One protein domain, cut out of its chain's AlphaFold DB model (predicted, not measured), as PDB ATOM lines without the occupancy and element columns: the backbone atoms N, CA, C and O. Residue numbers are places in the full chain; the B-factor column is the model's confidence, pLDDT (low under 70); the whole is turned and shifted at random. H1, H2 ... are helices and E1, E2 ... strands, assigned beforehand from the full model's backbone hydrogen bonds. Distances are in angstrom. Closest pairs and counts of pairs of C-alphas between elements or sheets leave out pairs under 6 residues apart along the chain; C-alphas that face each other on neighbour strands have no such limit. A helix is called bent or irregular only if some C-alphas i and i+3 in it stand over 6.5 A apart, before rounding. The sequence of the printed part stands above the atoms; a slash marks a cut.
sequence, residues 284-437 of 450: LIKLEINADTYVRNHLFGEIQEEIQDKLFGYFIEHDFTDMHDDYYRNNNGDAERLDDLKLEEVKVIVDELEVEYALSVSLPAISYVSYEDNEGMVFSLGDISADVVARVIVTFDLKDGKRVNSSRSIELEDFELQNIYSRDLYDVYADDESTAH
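This is residues 284 to 437 of the 450 residues of the protein "PIN_8 domain-containing protein" of Alkaliphilus pronyensis (UniProt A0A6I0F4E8). A long, twisted antiparallel sheet curls round H2b, the second arm of a bent helix, while H1 and the first arm, H2a, cover one face of the sheet near E2. At the other end H3 follows E5, and its residues 429 to 437 stick out from the body. The printed part has 154 residues, with three named helices and five named strands in the order H1 H2 E1 E2 E3 E4 E5 H3, and its class is mixed, helices and strands. The sheet is branched at E3, with E1 and E2 on one side of it and E4 on the other, and E5 beside E4. The whole is loose, with a radius of gyration of the C-alphas of 20.5 A, and flat, spanning 67 by 38 by 21 A.

H1, residues 284 to 289, begins with C-alpha 284 at (101.187, 92.079, 120.295) and is 8.8 A long. H2, residues 291 to 317, was assigned as one helix by its hydrogen bonds but is bent, with C-alphas 302 and 305 7.7 A apart. Its arms are H2a, residues 291 to 302, 15.0 A, and H2b, residues 305 to 317, 18.4 A; H2a is itself irregular, with C-alphas 297 and 300 6.9 A apart. E1 is residues 335 to 337, 6.6 A, and E2 residues 342 to 350, 23.7 A. E3, residues 354 to 372, is 51.6 A long and bends by 55 degrees at residue 368. E4, residues 378 to 399, is 59.0 A long and bends by 76 degrees at residue 381. E5, residues 409 to 424, is 42.0 A long. H3, residues 425 to 437, is 17.8 A long and ends with C-alpha 437 at (148.946, 110.052, 154.976).

E2, E3, E4 and E5 form a meander, each strand the antiparallel neighbour of the one before. Within hydrogen-bond range are N 347 and O 358 of E2 and E3, 2.8 A, N 363 and O 388 of E3 and E4, 2.8 A, N 389 and O 416 of E4 and E5, 2.9 A, and N 336 and O 366 of E1 and E3, 2.8 A. The sheet curls round H2b; its closest C-alphas to E4 are those of Leu 311 and Val 388, 6.3 A. H2a stands about perpendicular to H2b, at 76 degrees. H1 and H2a are on the same face, at heights over the sheet of 7.9 A and 8.2 A. H3 only grazes the sheet, Gly 382 and Leu 425 having its closest C-alphas to E4, 5.3 A. Every O i to N i+4 pair is within hydrogen-bond range in H1, H2b and H3, and 5 of 8 in H2a.

The farthest C-alphas, of Asp 400 and His 437, are 68.4 A apart. The printed part has no cut. The link from H2 to E1, 17 residues, is long. The mean pLDDT of the printed part is 79.5; residues 322 to 334 and 423 to 437 are under 70.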
ATOM      1  N   LEU A 284     101.128  92.124 118.832       82.38
ATOM      2  CA  LEU A 284     101.187  92.079 120.295       82.38
ATOM      3  C   LEU A 284     102.465  91.366 120.748       82.38
ATOM      4  O   LEU A 284     103.234  91.913 121.536       82.38
ATOM      5  N   ILE A 285     102.772  90.213 120.140       84.56
ATOM      6  CA  ILE A 285     104.041  89.497 120.366       84.56
ATOM      7  C   ILE A 285     105.232  90.397 120.010       84.56
ATOM      8  O   ILE A 285     106.227  90.455 120.733       84.56
ATOM      9  N   LYS A 286     105.136  91.152 118.910       85.44
ATOM     10  CA  LYS A 286     106.196  92.079 118.497       85.44
ATOM     11  C   LYS A 286     106.411  93.220 119.492       85.44
ATOM     12  O   LYS A 286     107.557  93.632 119.689       85.44
ATOM     13  N   LEU A 287     105.346  93.758 120.086       85.31
ATOM     14  CA  LEU A 287     105.450  94.771 121.138       85.31
ATOM     15  C   LEU A 287     106.131  94.196 122.380       85.31
ATOM     16  O   LEU A 287     107.007  94.855 122.941       85.31
ATOM     17  N   GLU A 288     105.782  92.964 122.747       86.69
ATOM     18  CA  GLU A 288     106.341  92.282 123.908       86.69
ATOM     19  C   GLU A 288     107.849  92.014 123.752       86.69
ATOM     20  O   GLU A 288     108.646  92.432 124.591       86.69
ATOM     21  N   ILE A 289     108.273  91.433 122.626       86.25
ATOM     22  CA  ILE A 289     109.687  91.106 122.345       86.25
ATOM     23  C   ILE A 289     110.576  92.354 122.266       86.25
ATOM     24  O   ILE A 289     111.760  92.310 122.599       86.25
ATOM     25  N   ASN A 290     110.032  93.474 121.788       85.38
ATOM     26  CA  ASN A 290     110.794  94.713 121.635       85.38
ATOM     27  C   ASN A 290     110.801  95.594 122.876       85.38
ATOM     28  O   ASN A 290     111.456  96.636 122.841       85.38
ATOM     29  N   ALA A 291     110.066  95.241 123.930       87.06
ATOM     30  CA  ALA A 291     109.798  96.164 125.020       87.06
ATOM     31  C   ALA A 291     111.074  96.717 125.658       87.06
ATOM     32  O   ALA A 291     111.250  97.933 125.690       87.06
ATOM     33  N   ASP A 292     112.002  95.852 126.074       84.56
ATOM     34  CA  ASP A 292     113.253  96.284 126.711       84.56
ATOM     35  C   ASP A 292     114.093  97.171 125.772       84.56
ATOM     36  O   ASP A 292     114.500  98.273 126.142       84.56
ATOM     37  N   THR A 293     114.253  96.754 124.510       82.69
ATOM     38  CA  THR A 293     115.012  97.516 123.502       82.69
ATOM     39  C   THR A 293     114.376  98.874 123.214       82.69
ATOM     40  O   THR A 293     115.085  99.876 123.096       82.69
ATOM     41  N   TYR A 294     113.050  98.925 123.081       85.50
ATOM     42  CA  TYR A 294     112.314 100.159 122.845       85.50
ATOM     43  C   TYR A 294     112.443 101.108 124.035       85.50
ATOM     44  O   TYR A 294     112.739 102.289 123.846       85.50
ATOM     45  N   VAL A 295     112.261 100.595 125.253       88.62
ATOM     46  CA  VAL A 295     112.342 101.416 126.455       88.62
ATOM     47  C   VAL A 295     113.743 101.991 126.603       88.62
ATOM     48  O   VAL A 295     113.888 103.208 126.660       88.62
ATOM     49  N   ARG A 296     114.781 101.152 126.577       86.12
ATOM     50  CA  ARG A 296     116.166 101.592 126.804       86.12
ATOM     51  C   ARG A 296     116.669 102.596 125.770       86.12
ATOM     52  O   ARG A 296     117.449 103.476 126.119       86.12
ATOM     53  N   ASN A 297     116.263 102.462 124.507       82.06
ATOM     54  CA  ASN A 297     116.806 103.284 123.419       82.06
ATOM     55  C   ASN A 297     115.953 104.499 123.056       82.06
ATOM     56  O   ASN A 297     116.466 105.416 122.412       82.06
ATOM     57  N   HIS A 298     114.667 104.489 123.401       84.44
ATOM     58  CA  HIS A 298     113.732 105.535 122.998       84.44
ATOM     59  C   HIS A 298     112.996 106.103 124.202       84.44
ATOM     60  O   HIS A 298     113.227 107.253 124.557       84.44
ATOM     61  N   LEU A 299     112.160 105.294 124.858       88.81
ATOM     62  CA  LEU A 299     111.242 105.819 125.868       88.81
ATOM     63  C   LEU A 299     111.972 106.394 127.081       88.81
ATOM     64  O   LEU A 299     111.627 107.477 127.531       88.81
ATOM     65  N   PHE A 300     112.974 105.681 127.598       89.81
ATOM     66  CA  PHE A 300     113.633 106.031 128.852       89.81
ATOM     67  C   PHE A 300     114.293 107.406 128.772       89.81
ATOM     68  O   PHE A 300     114.081 108.222 129.657       89.81
ATOM     69  N   GLY A 301     114.982 107.713 127.669       87.94
ATOM     70  CA  GLY A 301     115.577 109.035 127.461       87.94
ATOM     71  C   GLY A 301     114.551 110.170 127.341       87.94
ATOM     72  O   GLY A 301     114.872 111.303 127.673       87.94
ATOM     73  N   GLU A 302     113.319 109.888 126.902       89.56
ATOM     74  CA  GLU A 302     112.245 110.890 126.821       89.56
ATOM     75  C   GLU A 302     111.607 111.211 128.178       89.56
ATOM     76  O   GLU A 302     111.050 112.294 128.338       89.56
ATOM     77  N   ILE A 303     111.631 110.265 129.121       89.25
ATOM     78  CA  ILE A 303     110.956 110.382 130.428       89.25
ATOM     79  C   ILE A 303     111.935 110.498 131.603       89.25
ATOM     80  O   ILE A 303     111.510 110.694 132.737       89.25
ATOM     81  N   GLN A 304     113.239 110.371 131.345       91.06
ATOM     82  CA  GLN A 304     114.284 110.308 132.367       91.06
ATOM     83  C   GLN A 304     114.267 111.524 133.298       91.06
ATOM     84  O   GLN A 304     114.262 111.341 134.511       91.06
ATOM     85  N   GLU A 305     114.225 112.740 132.748       90.00
ATOM     86  CA  GLU A 305     114.247 113.981 133.538       90.00
ATOM     87  C   GLU A 305     113.025 114.069 134.470       90.00
ATOM     88  O   GLU A 305     113.172 114.297 135.669       90.00
ATOM     89  N   GLU A 306     111.829 113.752 133.956       90.56
ATOM     90  CA  GLU A 306     110.590 113.745 134.748       90.56
ATOM     91  C   GLU A 306     110.647 112.734 135.908       90.56
ATOM     92  O   GLU A 306     110.189 113.023 137.016       90.56
ATOM     93  N   ILE A 307     111.209 111.543 135.668       91.38
ATOM     94  CA  ILE A 307     111.374 110.512 136.703       91.38
ATOM     95  C   ILE A 307     112.387 110.967 137.756       91.38
ATOM     96  O   ILE A 307     112.127 110.833 138.953       91.38
ATOM     97  N   GLN A 308     113.532 111.505 137.323       91.50
ATOM     98  CA  GLN A 308     114.600 111.951 138.218       91.50
ATOM     99  C   GLN A 308     114.117 113.022 139.189       91.50
ATOM    100  O   GLN A 308     114.398 112.927 140.383       91.50
ATOM    101  N   ASP A 309     113.377 114.012 138.699       89.38
ATOM    102  CA  ASP A 309     112.874 115.105 139.530       89.38
ATOM    103  C   ASP A 309     111.901 114.597 140.602       89.38
ATOM    104  O   ASP A 309     111.984 115.004 141.762       89.38
ATOM    105  N   LYS A 310     111.019 113.653 140.250       90.19
ATOM    106  CA  LYS A 310     110.064 113.058 141.198       90.19
ATOM    107  C   LYS A 310     110.745 112.186 142.254       90.19
ATOM    108  O   LYS A 310     110.405 112.295 143.429       90.19
ATOM    109  N   LEU A 311     111.705 111.344 141.860       90.50
ATOM    110  CA  LEU A 311     112.464 110.513 142.806       90.50
ATOM    111  C   LEU A 311     113.287 111.365 143.767       90.50
ATOM    112  O   LEU A 311     113.290 111.126 144.972       90.50
ATOM    113  N   PHE A 312     113.957 112.385 143.241       88.50
ATOM    114  CA  PHE A 312     114.748 113.284 144.064       88.50
ATOM    115  C   PHE A 312     113.872 114.109 145.017       88.50
ATOM    116  O   PHE A 312     114.223 114.270 146.184       88.50
ATOM    117  N   GLY A 313     112.692 114.548 144.563       87.94
ATOM    118  CA  GLY A 313     111.690 115.178 145.425       87.94
ATOM    119  C   GLY A 313     111.262 114.274 146.585       87.94
ATOM    120  O   GLY A 313     111.287 114.710 147.731       87.94
ATOM    121  N   TYR A 314     110.962 112.999 146.308       88.31
ATOM    122  CA  TYR A 314     110.636 112.017 147.348       88.31
ATOM    123  C   TYR A 314     111.761 111.863 148.384       88.31
ATOM    124  O   TYR A 314     111.488 111.805 149.578       88.31
ATOM    125  N   PHE A 315     113.022 111.836 147.942       86.94
ATOM    126  CA  PHE A 315     114.180 111.734 148.835       86.94
ATOM    127  C   PHE A 315     114.356 112.960 149.733       86.94
ATOM    128  O   PHE A 315     114.584 112.808 150.928       86.94
ATOM    129  N   ILE A 316     114.211 114.171 149.183       83.62
ATOM    130  CA  ILE A 316     114.306 115.419 149.959       83.62
ATOM    131  C   ILE A 316     113.191 115.509 151.004       83.62
ATOM    132  O   ILE A 316     113.410 116.004 152.110       83.62
ATOM    133  N   GLU A 317     111.985 115.073 150.645       82.88
ATOM    134  CA  GLU A 317     110.829 115.103 151.539       82.88
ATOM    135  C   GLU A 317     110.847 113.984 152.589       82.88
ATOM    136  O   GLU A 317     110.059 114.043 153.538       82.88
ATOM    137  N   HIS A 318     111.728 112.989 152.442       82.25
ATOM    138  CA  HIS A 318     111.816 111.858 153.353       82.25
ATOM    139  C   HIS A 318     112.316 112.281 154.739       82.25
ATOM    140  O   HIS A 318     113.251 113.070 154.876       82.25
ATOM    141  N   ASP A 319     111.689 111.726 155.776       78.25
ATOM    142  CA  ASP A 319     112.076 111.969 157.160       78.25
ATOM    143  C   ASP A 319     113.047 110.885 157.634       78.25
ATOM    144  O   ASP A 319     112.682 109.719 157.773       78.25
ATOM    145  N   PHE A 320     114.301 111.266 157.871       76.00
ATOM    146  CA  PHE A 320     115.341 110.333 158.302       76.00
ATOM    147  C   PHE A 320     115.353 110.084 159.816       76.00
ATOM    148  O   PHE A 320     116.182 109.294 160.278       76.00
ATOM    149  N   THR A 321     114.434 110.671 160.592       70.25
ATOM    150  CA  THR A 321     114.319 110.381 162.035       70.25
ATOM    151  C   THR A 321     114.080 108.901 162.322       70.25
ATOM    152  O   THR A 321     114.475 108.409 163.373       70.25
ATOM    153  N   ASP A 322     113.480 108.165 161.379       67.00
ATOM    154  CA  ASP A 322     113.283 106.714 161.493       67.00
ATOM    155  C   ASP A 322     114.613 105.934 161.585       67.00
ATOM    156  O   ASP A 322     114.626 104.793 162.055       67.00
ATOM    157  N   MET A 323     115.738 106.523 161.157       69.00
ATOM    158  CA  MET A 323     117.068 105.917 161.288       69.00
ATOM    159  C   MET A 323     117.782 106.306 162.582       69.00
ATOM    160  O   MET A 323     118.473 105.471 163.170       69.00
ATOM    161  N   HIS A 324     117.647 107.560 163.016       67.69
ATOM    162  CA  HIS A 324     118.213 108.043 164.270       67.69
ATOM    163  C   HIS A 324     117.421 109.245 164.787       67.69
ATOM    164  O   HIS A 324     117.195 110.200 164.048       67.69
ATOM    165  N   ASP A 325     117.069 109.230 166.074       65.62
ATOM    166  CA  ASP A 325     116.229 110.266 166.698       65.62
ATOM    167  C   ASP A 325     116.836 111.683 166.599       65.62
ATOM    168  O   ASP A 325     116.107 112.673 166.607       65.62
ATOM    169  N   ASP A 326     118.166 111.779 166.490       62.22
ATOM    170  CA  ASP A 326     118.895 113.053 166.366       62.22
ATOM    171  C   ASP A 326     118.978 113.586 164.922       62.22
ATOM    172  O   ASP A 326     119.471 114.697 164.708       62.22
ATOM    173  N   TYR A 327     118.526 112.820 163.922       66.56
ATOM    174  CA  TYR A 327     118.499 113.278 162.533       66.56
ATOM    175  C   TYR A 327     117.383 114.297 162.365       66.56
ATOM    176  O   TYR A 327     116.206 113.956 162.294       66.56
ATOM    177  N   TYR A 328     117.753 115.573 162.314       60.88
ATOM    178  CA  TYR A 328     116.805 116.636 162.047       60.88
ATOM    179  C   TYR A 328     116.619 116.830 160.541       60.88
ATOM    180  O   TYR A 328     117.513 116.578 159.729       60.88
ATOM    181  N   ARG A 329     115.416 117.287 160.185       53.97
ATOM    182  CA  ARG A 329     114.952 117.531 158.820       53.97
ATOM    183  C   ARG A 329     116.004 118.277 157.994       53.97
ATOM    184  O   ARG A 329     116.530 119.294 158.446       53.97
ATOM    185  N   ASN A 330     116.240 117.782 156.777       54.81
ATOM    186  CA  ASN A 330     117.102 118.371 155.752       54.81
ATOM    187  C   ASN A 330     116.929 119.902 155.714       54.81
ATOM    188  O   ASN A 330     115.875 120.420 155.327       54.81
ATOM    189  N   ASN A 331     117.946 120.624 156.186       48.97
ATOM    190  CA  ASN A 331     117.929 122.076 156.220       48.97
ATOM    191  C   ASN A 331     118.254 122.588 154.809       48.97
ATOM    192  O   ASN A 331     119.406 122.801 154.460       48.97
ATOM    193  N   ASN A 332     117.211 122.835 154.016       48.22
ATOM    194  CA  ASN A 332     117.251 123.688 152.825       48.22
ATOM    195  C   ASN A 332     118.302 123.339 151.749       48.22
ATOM    196  O   ASN A 332     119.056 124.212 151.319       48.22
ATOM    197  N   GLY A 333     118.236 122.134 151.183       52.75
ATOM    198  CA  GLY A 333     118.728 121.913 149.814       52.75
ATOM    199  C   GLY A 333     120.158 121.401 149.684       52.75
ATOM    200  O   GLY A 333     120.656 121.331 148.563       52.75
ATOM    201  N   ASP A 334     120.768 120.961 150.780       66.69
ATOM    202  CA  ASP A 334     122.010 120.189 150.759       66.69
ATOM    203  C   ASP A 334     121.666 118.707 150.500       66.69
ATOM    204  O   ASP A 334     121.879 117.814 151.317       66.69
ATOM    205  N   ALA A 335     121.028 118.442 149.364       72.38
ATOM    206  CA  ALA A 335     120.922 117.104 148.808       72.38
ATOM    207  C   ALA A 335     121.518 117.139 147.406       72.38
ATOM    208  O   ALA A 335     121.231 118.035 146.611       72.38
ATOM    209  N   GLU A 336     122.349 116.157 147.103       75.56
ATOM    210  CA  GLU A 336     122.970 116.004 145.803       75.56
ATOM    211  C   GLU A 336     122.324 114.828 145.078       75.56
ATOM    212  O   GLU A 336     122.345 113.676 145.528       75.56
ATOM    213  N   ARG A 337     121.732 115.135 143.921       73.12
ATOM    214  CA  ARG A 337     121.316 114.124 142.958       73.12
ATOM    215  C   ARG A 337     122.537 113.692 142.165       73.12
ATOM    216  O   ARG A 337     123.126 114.498 141.447       73.12
ATOM    217  N   LEU A 338     122.867 112.410 142.220       73.94
ATOM    218  CA  LEU A 338     123.797 111.834 141.262       73.94
ATOM    219  C   LEU A 338     123.002 111.597 139.970       73.94
ATOM    220  O   LEU A 338     122.011 110.869 139.983       73.94
ATOM    221  N   ASP A 339     123.381 112.250 138.865       74.50
ATOM    222  CA  ASP A 339     122.715 112.138 137.550       74.50
ATOM    223  C   ASP A 339     122.961 110.757 136.889       74.50
ATOM    224  O   ASP A 339     123.417 110.640 135.753       74.50
ATOM    225  N   ASP A 340     122.652 109.691 137.623       83.81
ATOM    226  CA  ASP A 340     122.880 108.284 137.296       83.81
ATOM    227  C   ASP A 340     121.584 107.490 137.529       83.81
ATOM    228  O   ASP A 340     121.553 106.515 138.280       83.81
ATOM    229  N   LEU A 341     120.475 107.944 136.922       90.50
ATOM    230  CA  LEU A 341     119.218 107.191 136.946       90.50
ATOM    231  C   LEU A 341     119.416 105.862 136.216       90.50
ATOM    232  O   LEU A 341     119.697 105.831 135.012       90.50
ATOM    233  N   LYS A 342     119.190 104.760 136.921       90.25
ATOM    234  CA  LYS A 342     119.330 103.411 136.379       90.25
ATOM    235  C   LYS A 342     117.973 102.814 136.077       90.25
ATOM    236  O   LYS A 342     117.035 102.910 136.862       90.25
ATOM    237  N   LEU A 343     117.899 102.158 134.923       90.69
ATOM    238  CA  LEU A 343     116.782 101.305 134.537       90.69
ATOM    239  C   LEU A 343     117.144  99.845 134.811       90.69
ATOM    240  O   LEU A 343     117.859  99.214 134.020       90.69
ATOM    241  N   GLU A 344     116.619  99.324 135.914       87.94
ATOM    242  CA  GLU A 344     116.914  97.988 136.432       87.94
ATOM    243  C   GLU A 344     116.157  96.904 135.658       87.94
ATOM    244  O   GLU A 344     116.735  95.920 135.190       87.94
ATOM    245  N   GLU A 345     114.851  97.092 135.468       85.94
ATOM    246  CA  GLU A 345     113.987  96.109 134.815       85.94
ATOM    247  C   GLU A 345     112.931  96.794 133.944       85.94
ATOM    248  O   GLU A 345     112.398  97.847 134.291       85.94
ATOM    249  N   VAL A 346     112.617  96.166 132.809       88.06
ATOM    250  CA  VAL A 346     111.479  96.513 131.957       88.06
ATOM    251  C   VAL A 346     110.532  95.323 131.935       88.06
ATOM    252  O   VAL A 346     110.933  94.202 131.611       88.06
ATOM    253  N   LYS A 347     109.268  95.570 132.262       84.50
ATOM    254  CA  LYS A 347     108.157  94.644 132.055       84.50
ATOM    255  C   LYS A 347     107.159  95.293 131.117       84.50
ATOM    256  O   LYS A 347     106.981  96.506 131.132       84.50
ATOM    257  N   VAL A 348     106.519  94.470 130.305       87.25
ATOM    258  CA  VAL A 348     105.488  94.910 129.377       87.25
ATOM    259  C   VAL A 348     104.252  94.063 129.587       87.25
ATOM    260  O   VAL A 348     104.346  92.845 129.744       87.25
ATOM    261  N   ILE A 349     103.107  94.722 129.621       83.00
ATOM    262  CA  ILE A 349     101.801  94.087 129.622       83.00
ATOM    263  C   ILE A 349     101.118  94.596 128.362       83.00
ATOM    264  O   ILE A 349     101.016  95.801 128.149       83.00
ATOM    265  N   VAL A 350     100.746  93.673 127.483       80.88
ATOM    266  CA  VAL A 350     100.040  93.994 126.246       80.88
ATOM    267  C   VAL A 350      98.677  93.334 126.326       80.88
ATOM    268  O   VAL A 350      98.601  92.116 126.502       80.88
ATOM    269  N   ASP A 351      97.620  94.122 126.186       77.06
ATOM    270  CA  ASP A 351      96.265  93.610 126.017       77.06
ATOM    271  C   ASP A 351      95.672  94.045 124.662       77.06
ATOM    272  O   ASP A 351      96.407  94.347 123.719       77.06
ATOM    273  N   GLU A 352      94.348  93.978 124.497       77.75
ATOM    274  CA  GLU A 352      93.695  94.340 123.231       77.75
ATOM    275  C   GLU A 352      93.606  95.860 122.990       77.75
ATOM    276  O   GLU A 352      93.456  96.284 121.839       77.75
ATOM    277  N   LEU A 353      93.666  96.673 124.047       85.69
ATOM    278  CA  LEU A 353      93.369  98.107 124.031       85.69
ATOM    279  C   LEU A 353      94.564  98.976 124.403       85.69
ATOM    280  O   LEU A 353      94.611 100.122 123.962       85.69
ATOM    281  N   GLU A 354      95.520  98.459 125.163       89.06
ATOM    282  CA  GLU A 354      96.657  99.206 125.672       89.06
ATOM    283  C   GLU A 354      97.933  98.362 125.785       89.06
ATOM    284  O   GLU A 354      97.945  97.127 125.772       89.06
ATOM    285  N   VAL A 355      99.056  99.073 125.831       89.75
ATOM    286  CA  VAL A 355     100.359  98.518 126.176       89.75
ATOM    287  C   VAL A 355     100.953  99.320 127.319       89.75
ATOM    288  O   VAL A 355     101.181 100.526 127.197       89.75
ATOM    289  N   GLU A 356     101.247  98.625 128.410       90.81
ATOM    290  CA  GLU A 356     101.853  99.188 129.606       90.81
ATOM    291  C   GLU A 356     103.313  98.761 129.711       90.81
ATOM    292  O   GLU A 356     103.636  97.571 129.673       90.81
ATOM    293  N   TYR A 357     104.207  99.730 129.883       91.50
ATOM    294  CA  TYR A 357     105.605  99.502 130.226       91.50
ATOM    295  C   TYR A 357     105.805  99.795 131.709       91.50
ATOM    296  O   TYR A 357     105.812 100.952 132.119       91.50
ATOM    297  N   ALA A 358     105.999  98.749 132.508       89.56
ATOM    298  CA  ALA A 358     106.346  98.859 133.917       89.56
ATOM    299  C   ALA A 358     107.871  98.823 134.080       89.56
ATOM    300  O   ALA A 358     108.518  97.805 133.823       89.56
ATOM    301  N   LEU A 359     108.441  99.946 134.498       93.12
ATOM    302  CA  LEU A 359     109.872 100.174 134.639       93.12
ATOM    303  C   LEU A 359     110.249 100.144 136.117       93.12
ATOM    304  O   LEU A 359     109.599 100.795 136.931       93.12
ATOM    305  N   SER A 360     111.304  99.419 136.464       91.50
ATOM    306  CA  SER A 360     111.932  99.507 137.784       91.50
ATOM    307  C   SER A 360     113.162 100.389 137.670       91.50
ATOM    308  O   SER A 360     114.059 100.086 136.877       91.50
ATOM    309  N   VAL A 361     113.180 101.487 138.418       94.00
ATOM    310  CA  VAL A 361     114.236 102.499 138.345       94.00
ATOM    311  C   VAL A 361     114.877 102.716 139.706       94.00
ATOM    312  O   VAL A 361     114.210 102.563 140.730       94.00
ATOM    313  N   SER A 362     116.155 103.082 139.707       93.50
ATOM    314  CA  SER A 362     116.889 103.480 140.907       93.50
ATOM    315  C   SER A 362     117.647 104.785 140.651       93.50
ATOM    316  O   SER A 362     118.229 104.982 139.581       93.50
ATOM    317  N   LEU A 363     117.598 105.704 141.612       92.75
ATOM    318  CA  LEU A 363     118.330 106.966 141.593       92.75
ATOM    319  C   LEU A 363     119.186 107.060 142.860       92.75
ATOM    320  O   LEU A 363     118.624 107.227 143.943       92.75
ATOM    321  N   PRO A 364     120.520 106.978 142.751       90.44
ATOM    322  CA  PRO A 364     121.382 107.228 143.892       90.44
ATOM    323  C   PRO A 364     121.327 108.715 144.274       90.44
ATOM    324  O   PRO A 364     121.455 109.601 143.423       90.44
ATOM    325  N   ALA A 365     121.130 108.989 145.559       88.62
ATOM    326  CA  ALA A 365     121.028 110.332 146.112       88.62
ATOM    327  C   ALA A 365     121.780 110.430 147.444       88.62
ATOM    328  O   ALA A 365     121.890 109.452 148.190       88.62
ATOM    329  N   ILE A 366     122.309 111.618 147.723       86.06
ATOM    330  CA  ILE A 366     123.038 111.926 148.953       86.06
ATOM    331  C   ILE A 366     122.378 113.138 149.611       86.06
ATOM    332  O   ILE A 366     122.003 114.082 148.921       86.06
ATOM    333  N   SER A 367     122.210 113.115 150.930       82.12
ATOM    334  CA  SER A 367     121.750 114.253 151.729       82.12
ATOM    335  C   SER A 367     122.701 114.484 152.888       82.12
ATOM    336  O   SER A 367     123.089 113.536 153.567       82.12
ATOM    337  N   TYR A 368     122.997 115.747 153.168       78.25
ATOM    338  CA  TYR A 368     123.735 116.142 154.361       78.25
ATOM    339  C   TYR A 368     122.760 116.228 155.546       78.25
ATOM    340  O   TYR A 368     121.659 116.775 155.422       78.25
ATOM    341  N   VAL A 369     123.136 115.665 156.696       74.50
ATOM    342  CA  VAL A 369     122.298 115.627 157.904       74.50
ATOM    343  C   VAL A 369     122.917 116.477 158.997       74.50
ATOM    344  O   VAL A 369     124.135 116.517 159.191       74.50
ATOM    345  N   SER A 370     122.059 117.164 159.743       71.94
ATOM    346  CA  SER A 370     122.470 118.007 160.855       71.94
ATOM    347  C   SER A 370     121.525 117.870 162.044       71.94
ATOM    348  O   SER A 370     120.394 117.411 161.906       71.94
ATOM    349  N   TYR A 371     122.018 118.256 163.214       71.50
ATOM    350  CA  TYR A 371     121.294 118.333 164.476       71.50
ATOM    351  C   TYR A 371     121.238 119.795 164.926       71.50
ATOM    352  O   TYR A 371     122.277 120.450 164.974       71.50
ATOM    353  N   GLU A 372     120.055 120.308 165.266       71.94
ATOM    354  CA  GLU A 372     119.894 121.632 165.882       71.94
ATOM    355  C   GLU A 372     119.641 121.473 167.385       71.94
ATOM    356  O   GLU A 372     118.718 120.767 167.800       71.94
ATOM    357  N   ASP A 373     120.465 122.111 168.214       75.19
ATOM    358  CA  ASP A 373     120.300 122.066 169.664       75.19
ATOM    359  C   ASP A 373     119.192 123.011 170.170       75.19
ATOM    360  O   ASP A 373     118.618 123.822 169.444       75.19
ATOM    361  N   ASN A 374     118.892 122.939 171.471       78.62
ATOM    362  CA  ASN A 374     117.873 123.789 172.101       78.62
ATOM    363  C   ASN A 374     118.229 125.295 172.115       78.62
ATOM    364  O   ASN A 374     117.391 126.108 172.516       78.62
ATOM    365  N   GLU A 375     119.458 125.668 171.743       81.69
ATOM    366  CA  GLU A 375     119.935 127.050 171.616       81.69
ATOM    367  C   GLU A 375     119.921 127.545 170.154       81.69
ATOM    368  O   GLU A 375     120.186 128.725 169.908       81.69
ATOM    369  N   GLY A 376     119.556 126.681 169.198       73.25
ATOM    370  CA  GLY A 376     119.514 126.973 167.765       73.25
ATOM    371  C   GLY A 376     120.862 126.823 167.052       73.25
ATOM    372  O   GLY A 376     121.037 127.357 165.954       73.25
ATOM    373  N   MET A 377     121.848 126.156 167.666       74.69
ATOM    374  CA  MET A 377     123.107 125.813 166.999       74.69
ATOM    375  C   MET A 377     122.965 124.522 166.198       74.69
ATOM    376  O   MET A 377     122.527 123.501 166.720       74.69
ATOM    377  N   VAL A 378     123.401 124.570 164.936       71.25
ATOM    378  CA  VAL A 378     123.371 123.440 164.002       71.25
ATOM    379  C   VAL A 378     124.735 122.747 163.971       71.25
ATOM    380  O   VAL A 378     125.756 123.376 163.687       71.25
ATOM    381  N   PHE A 379     124.745 121.444 164.224       71.19
ATOM    382  CA  PHE A 379     125.907 120.563 164.166       71.19
ATOM    383  C   PHE A 379     125.743 119.594 162.996       71.19
ATOM    384  O   PHE A 379     124.718 118.928 162.888       71.19
ATOM    385  N   SER A 380     126.741 119.503 162.115       74.06
ATOM    386  CA  SER A 380     126.750 118.470 161.072       74.06
ATOM    387  C   SER A 380     126.896 117.094 161.725       74.06
ATOM    388  O   SER A 380     127.704 116.930 162.641       74.06
ATOM    389  N   LEU A 381     126.092 116.130 161.280       71.88
ATOM    390  CA  LEU A 381     126.186 114.729 161.696       71.88
ATOM    391  C   LEU A 381     126.899 113.870 160.644       71.88
ATOM    392  O   LEU A 381     127.450 112.830 160.992       71.88
ATOM    393  N   GLY A 382     126.955 114.341 159.397       75.06
ATOM    394  CA  GLY A 382     127.545 113.642 158.260       75.06
ATOM    395  C   GLY A 382     126.540 113.482 157.123       75.06
ATOM    396  O   GLY A 382     125.576 114.249 157.040       75.06
ATOM    397  N   ASP A 383     126.750 112.473 156.279       79.75
ATOM    398  CA  ASP A 383     125.993 112.300 155.035       79.75
ATOM    399  C   ASP A 383     125.198 110.999 155.062       79.75
ATOM    400  O   ASP A 383     125.686 109.958 155.513       79.75
ATOM    401  N   ILE A 384     123.984 111.045 154.516       81.88
ATOM    402  CA  ILE A 384     123.190 109.868 154.177       81.88
ATOM    403  C   ILE A 384     123.242 109.671 152.671       81.88
ATOM    404  O   ILE A 384     122.844 110.551 151.913       81.88
ATOM    405  N   SER A 385     123.648 108.483 152.238       86.25
ATOM    406  CA  SER A 385     123.487 108.027 150.858       86.25
ATOM    407  C   SER A 385     122.419 106.943 150.786       86.25
ATOM    408  O   SER A 385     122.439 106.026 151.610       86.25
ATOM    409  N   ALA A 386     121.536 107.004 149.793       88.50
ATOM    410  CA  ALA A 386     120.557 105.955 149.523       88.50
ATOM    411  C   ALA A 386     120.277 105.814 148.023       88.50
ATOM    412  O   ALA A 386     120.425 106.766 147.254       88.50
ATOM    413  N   ASP A 387     119.802 104.637 147.626       90.00
ATOM    414  CA  ASP A 387     119.170 104.426 146.330       90.00
ATOM    415  C   ASP A 387     117.662 104.660 146.472       90.00
ATOM    416  O   ASP A 387     116.966 103.915 147.167       90.00
ATOM    417  N   VAL A 388     117.141 105.685 145.801       91.38
ATOM    418  CA  VAL A 388     115.699 105.923 145.699       91.38
ATOM    419  C   VAL A 388     115.161 105.047 144.583       91.38
ATOM    420  O   VAL A 388     115.470 105.270 143.410       91.38
ATOM    421  N   VAL A 389     114.362 104.045 144.927       92.88
ATOM    422  CA  VAL A 389     113.763 103.139 143.947       92.88
ATOM    423  C   VAL A 389     112.286 103.451 143.768       92.88
ATOM    424  O   VAL A 389     111.602 103.841 144.712       92.88
ATOM    425  N   ALA A 390     111.793 103.281 142.545       92.75
ATOM    426  CA  ALA A 390     110.369 103.370 142.254       92.75
ATOM    427  C   ALA A 390     109.983 102.495 141.065       92.75
ATOM    428  O   ALA A 390     110.821 102.056 140.261       92.75
ATOM    429  N   ARG A 391     108.676 102.290 140.933       91.44
ATOM    430  CA  ARG A 391     108.055 101.702 139.756       91.44
ATOM    431  C   ARG A 391     107.423 102.803 138.911       91.44
ATOM    432  O   ARG A 391     106.670 103.624 139.419       91.44
ATOM    433  N   VAL A 392     107.708 102.810 137.615       91.75
ATOM    434  CA  VAL A 392     107.112 103.753 136.658       91.75
ATOM    435  C   VAL A 392     106.268 102.976 135.663       91.75
ATOM    436  O   VAL A 392     106.787 102.088 134.992       91.75
ATOM    437  N   ILE A 393     104.984 103.293 135.557       90.75
ATOM    438  CA  ILE A 393     104.064 102.702 134.584       90.75
ATOM    439  C   ILE A 393     103.855 103.714 133.465       90.75
ATOM    440  O   ILE A 393     103.446 104.848 133.705       90.75
ATOM    441  N   VAL A 394     104.175 103.315 132.235       91.75
ATOM    442  CA  VAL A 394     103.926 104.121 131.039       91.75
ATOM    443  C   VAL A 394     102.939 103.397 130.141       91.75
ATOM    444  O   VAL A 394     103.288 102.370 129.555       91.75
ATOM    445  N   THR A 395     101.746 103.958 129.986       91.69
ATOM    446  CA  THR A 395     100.654 103.338 129.227       91.69
ATOM    447  C   THR A 395     100.452 104.048 127.899       91.69
ATOM    448  O   THR A 395     100.527 105.276 127.816       91.69
ATOM    449  N   PHE A 396     100.210 103.270 126.846       92.31
ATOM    450  CA  PHE A 396      99.842 103.759 125.523       92.31
ATOM    451  C   PHE A 396      98.612 103.026 125.002       92.31
ATOM    452  O   PHE A 396      98.548 101.803 125.116       92.31
ATOM    453  N   ASP A 397      97.720 103.731 124.304       90.56
ATOM    454  CA  ASP A 397      96.610 103.054 123.631       90.56
ATOM    455  C   ASP A 397      97.119 102.223 122.444       90.56
ATOM    456  O   ASP A 397      98.066 102.586 121.725       90.56
ATOM    457  N   LEU A 398      96.412 101.135 122.172       88.31
ATOM    458  CA  LEU A 398      96.541 100.319 120.981       88.31
ATOM    459  C   LEU A 398      95.387 100.588 120.020       88.31
ATOM    460  O   LEU A 398      94.215 100.684 120.378       88.31
ATOM    461  N   LYS A 399      95.732 100.650 118.737       86.81
ATOM    462  CA  LYS A 399      94.771 100.660 117.640       86.81
ATOM    463  C   LYS A 399      95.208  99.660 116.586       86.81
ATOM    464  O   LYS A 399      96.317  99.759 116.061       86.81
ATOM    465  N   ASP A 400      94.348  98.685 116.296       84.75
ATOM    466  CA  ASP A 400      94.638  97.581 115.372       84.75
ATOM    467  C   ASP A 400      95.945  96.834 115.739       84.75
ATOM    468  O   ASP A 400      96.771  96.506 114.881       84.75
ATOM    469  N   GLY A 401      96.170  96.630 117.046       79.44
ATOM    470  CA  GLY A 401      97.373  95.994 117.595       79.44
ATOM    471  C   GLY A 401      98.648  96.837 117.485       79.44
ATOM    472  O   GLY A 401      99.746  96.307 117.627       79.44
ATOM    473  N   LYS A 402      98.541  98.139 117.190       84.06
ATOM    474  CA  LYS A 402      99.686  99.053 117.084       84.06
ATOM    475  C   LYS A 402      99.599 100.159 118.117       84.06
ATOM    476  O   LYS A 402      98.556 100.784 118.278       84.06
ATOM    477  N   ARG A 403     100.740 100.448 118.741       87.81
ATOM    478  CA  ARG A 403     100.884 101.534 119.708       87.81
ATOM    479  C   ARG A 403     100.632 102.899 119.078       87.81
ATOM    480  O   ARG A 403     101.242 103.252 118.064       87.81
ATOM    481  N   VAL A 404      99.771 103.680 119.716       88.69
ATOM    482  CA  VAL A 404      99.477 105.066 119.364       88.69
ATOM    483  C   VAL A 404     100.386 105.969 120.197       88.69
ATOM    484  O   VAL A 404     100.065 106.340 121.313       88.69
ATOM    485  N   ASN A 405     101.544 106.359 119.654       81.94
ATOM    486  CA  ASN A 405     102.539 107.145 120.410       81.94
ATOM    487  C   ASN A 405     102.024 108.513 120.923       81.94
ATOM    488  O   ASN A 405     102.695 109.139 121.736       81.94
ATOM    489  N   SER A 406     100.883 109.008 120.427       82.62
ATOM    490  CA  SER A 406     100.273 110.264 120.881       82.62
ATOM    491  C   SER A 406      99.415 110.131 122.141       82.62
ATOM    492  O   SER A 406      99.104 111.158 122.739       82.62
ATOM    493  N   SER A 407      99.001 108.923 122.528       80.88
ATOM    494  CA  SER A 407      98.347 108.675 123.813       80.88
ATOM    495  C   SER A 407      99.362 108.056 124.757       80.88
ATOM    496  O   SER A 407      99.823 106.941 124.544       80.88
ATOM    497  N   ARG A 408      99.780 108.835 125.755       87.75
ATOM    498  CA  ARG A 408     100.744 108.410 126.768       87.75
ATOM    499  C   ARG A 408     100.325 108.947 128.128       87.75
ATOM    500  O   ARG A 408     100.154 110.160 128.260       87.75
ATOM    501  N   SER A 409     100.237 108.073 129.120       89.81
ATOM    502  CA  SER A 409     100.202 108.432 130.543       89.81
ATOM    503  C   SER A 409     101.442 107.884 131.249       89.81
ATOM    504  O   SER A 409     102.058 106.925 130.781       89.81
ATOM    505  N   ILE A 410     101.850 108.548 132.331       89.69
ATOM    506  CA  ILE A 410     102.982 108.144 133.169       89.69
ATOM    507  C   ILE A 410     102.520 108.203 134.622       89.69
ATOM    508  O   ILE A 410     102.098 109.259 135.097       89.69
ATOM    509  N   GLU A 411     102.640 107.082 135.319       88.69
ATOM    510  CA  GLU A 411     102.314 106.936 136.735       88.69
ATOM    511  C   GLU A 411     103.556 106.440 137.480       88.69
ATOM    512  O   GLU A 411     104.308 105.611 136.966       88.69
ATOM    513  N   LEU A 412     103.828 107.000 138.662       88.88
ATOM    514  CA  LEU A 412     104.936 106.570 139.517       88.88
ATOM    515  C   LEU A 412     104.358 106.011 140.812       88.88
ATOM    516  O   LEU A 412     103.549 106.668 141.465       88.88
ATOM    517  N   GLU A 413     104.808 104.821 141.178       84.81
ATOM    518  CA  GLU A 413     104.311 104.037 142.301       84.81
ATOM    519  C   GLU A 413     105.478 103.422 143.090       84.81
ATOM    520  O   GLU A 413     106.616 103.383 142.618       84.81
ATOM    521  N   ASP A 414     105.183 102.909 144.289       81.69
ATOM    522  CA  ASP A 414     106.110 102.106 145.102       81.69
ATOM    523  C   ASP A 414     107.475 102.776 145.388       81.69
ATOM    524  O   ASP A 414     108.521 102.141 145.273       81.69
ATOM    525  N   PHE A 415     107.478 104.057 145.772       88.12
ATOM    526  CA  PHE A 415     108.699 104.740 146.213       88.12
ATOM    527  C   PHE A 415     109.253 104.111 147.500       88.12
ATOM    528  O   PHE A 415     108.528 103.965 148.488       88.12
ATOM    529  N   GLU A 416     110.542 103.784 147.498       89.19
ATOM    530  CA  GLU A 416     111.254 103.210 148.641       89.19
ATOM    531  C   GLU A 416     112.717 103.683 148.653       89.19
ATOM    532  O   GLU A 416     113.310 103.950 147.606       89.19
ATOM    533  N   LEU A 417     113.311 103.774 149.845       86.94
ATOM    534  CA  LEU A 417     114.753 103.943 150.009       86.94
ATOM    535  C   LEU A 417     115.416 102.585 150.246       86.94
ATOM    536  O   LEU A 417     115.050 101.854 151.167       86.94
ATOM    537  N   GLN A 418     116.415 102.260 149.432       86.88
ATOM    538  CA  GLN A 418     117.228 101.053 149.555       86.88
ATOM    539  C   GLN A 418     118.703 101.414 149.738       86.88
ATOM    540  O   GLN A 418     119.118 102.533 149.452       86.88
ATOM    541  N   ASN A 419     119.497 100.453 150.224       83.69
ATOM    542  CA  ASN A 419     120.945 100.607 150.406       83.69
ATOM    543  C   ASN A 419     121.313 101.902 151.151       83.69
ATOM    544  O   ASN A 419     122.163 102.663 150.699       83.69
ATOM    545  N   ILE A 420     120.624 102.174 152.260       82.94
ATOM    546  CA  ILE A 420     120.844 103.398 153.026       82.94
ATOM    547  C   ILE A 420     122.107 103.242 153.872       82.94
ATOM    548  O   ILE A 420     122.245 102.272 154.619       82.94
ATOM    549  N   TYR A 421     123.007 104.213 153.768       81.38
ATOM    550  CA  TYR A 421     124.230 104.294 154.559       81.38
ATOM    551  C   TYR A 421     124.356 105.691 155.150       81.38
ATOM    552  O   TYR A 421     124.148 106.671 154.438       81.38
ATOM    553  N   SER A 422     124.733 105.775 156.424       74.12
ATOM    554  CA  SER A 422     125.208 107.014 157.037       74.12
ATOM    555  C   SER A 422     126.721 106.950 157.221       74.12
ATOM    556  O   SER A 422     127.260 105.911 157.612       74.12
ATOM    557  N   ARG A 423     127.405 108.052 156.921       65.62
ATOM    558  CA  ARG A 423     128.819 108.263 157.245       65.62
ATOM    559  C   ARG A 423     128.921 109.412 158.232       65.62
ATOM    560  O   ARG A 423     128.555 110.531 157.888       65.62
ATOM    561  N   ASP A 424     129.447 109.138 159.419       62.69
ATOM    562  CA  ASP A 424     129.639 110.152 160.453       62.69
ATOM    563  C   ASP A 424     130.949 110.923 160.200       62.69
ATOM    564  O   ASP A 424     131.896 110.396 159.608       62.69
ATOM    565  N   LEU A 425     131.060 112.154 160.716       46.25
ATOM    566  CA  LEU A 425     132.270 112.995 160.602       46.25
ATOM    567  C   LEU A 425     133.576 112.265 160.975       46.25
ATOM    568  O   LEU A 425     134.609 112.525 160.365       46.25
ATOM    569  N   TYR A 426     133.553 111.344 161.946       47.78
ATOM    570  CA  TYR A 426     134.740 110.571 162.339       47.78
ATOM    571  C   TYR A 426     135.258 109.640 161.234       47.78
ATOM    572  O   TYR A 426     136.473 109.500 161.102       47.78
ATOM    573  N   ASP A 427     134.372 109.046 160.432       48.72
ATOM    574  CA  ASP A 427     134.760 108.168 159.322       48.72
ATOM    575  C   ASP A 427     135.269 108.982 158.125       48.72
ATOM    576  O   ASP A 427     136.216 108.574 157.455       48.72
ATOM    577  N   VAL A 428     134.706 110.175 157.902       47.06
ATOM    578  CA  VAL A 428     135.173 111.114 156.866       47.06
ATOM    579  C   VAL A 428     136.571 111.651 157.201       47.06
ATOM    580  O   VAL A 428     137.452 111.631 156.346       47.06
ATOM    581  N   TYR A 429     136.821 112.051 158.456       44.53
ATOM    582  CA  TYR A 429     138.155 112.489 158.891       44.53
ATOM    583  C   TYR A 429     139.189 111.355 158.908       44.53
ATOM    584  O   TYR A 429     140.364 111.614 158.667       44.53
ATOM    585  N   ALA A 430     138.783 110.109 159.172       46.91
ATOM    586  CA  ALA A 430     139.682 108.958 159.116       46.91
ATOM    587  C   ALA A 430     140.106 108.616 157.675       46.91
ATOM    588  O   ALA A 430     141.276 108.297 157.447       46.91
ATOM    589  N   ASP A 431     139.192 108.722 156.702       50.81
ATOM    590  CA  ASP A 431     139.513 108.559 155.278       50.81
ATOM    591  C   ASP A 431     140.397 109.718 154.776       50.81
ATOM    592  O   ASP A 431     141.403 109.452 154.114       50.81
ATOM    593  N   ASP A 432     140.114 110.972 155.153       50.53
ATOM    594  CA  ASP A 432     140.956 112.136 154.824       50.53
ATOM    595  C   ASP A 432     142.353 112.046 155.460       50.53
ATOM    596  O   ASP A 432     143.348 112.331 154.793       50.53
ATOM    597  N   GLU A 433     142.475 111.595 156.716       49.38
ATOM    598  CA  GLU A 433     143.779 111.329 157.337       49.38
ATOM    599  C   GLU A 433     144.511 110.186 156.630       49.38
ATOM    600  O   GLU A 433     145.716 110.285 156.412       49.38
ATOM    601  N   SER A 434     143.815 109.117 156.228       51.81
ATOM    602  CA  SER A 434     144.436 108.001 155.506       51.81
ATOM    603  C   SER A 434     144.909 108.405 154.107       51.81
ATOM    604  O   SER A 434     145.993 107.998 153.688       51.81
ATOM    605  N   THR A 435     144.145 109.261 153.423       54.06
ATOM    606  CA  THR A 435     144.442 109.762 152.076       54.06
ATOM    607  C   THR A 435     145.569 110.788 152.136       54.06
ATOM    608  O   THR A 435     146.548 110.657 151.406       54.06
ATOM    609  N   ALA A 436     145.534 111.722 153.092       53.72
ATOM    610  CA  ALA A 436     146.629 112.659 153.338       53.72
ATOM    611  C   ALA A 436     147.914 111.946 153.792       53.72
ATOM    612  O   ALA A 436     149.016 112.351 153.420       53.72
ATOM    613  N   HIS A 437     147.802 110.867 154.574       56.56
ATOM    614  CA  HIS A 437     148.946 110.052 154.976       56.56
ATOM    615  C   HIS A 437     149.478 109.204 153.810       56.56
ATOM    616  O   HIS A 437     150.688 108.993 153.724       56.56
TER     617      HIS A 437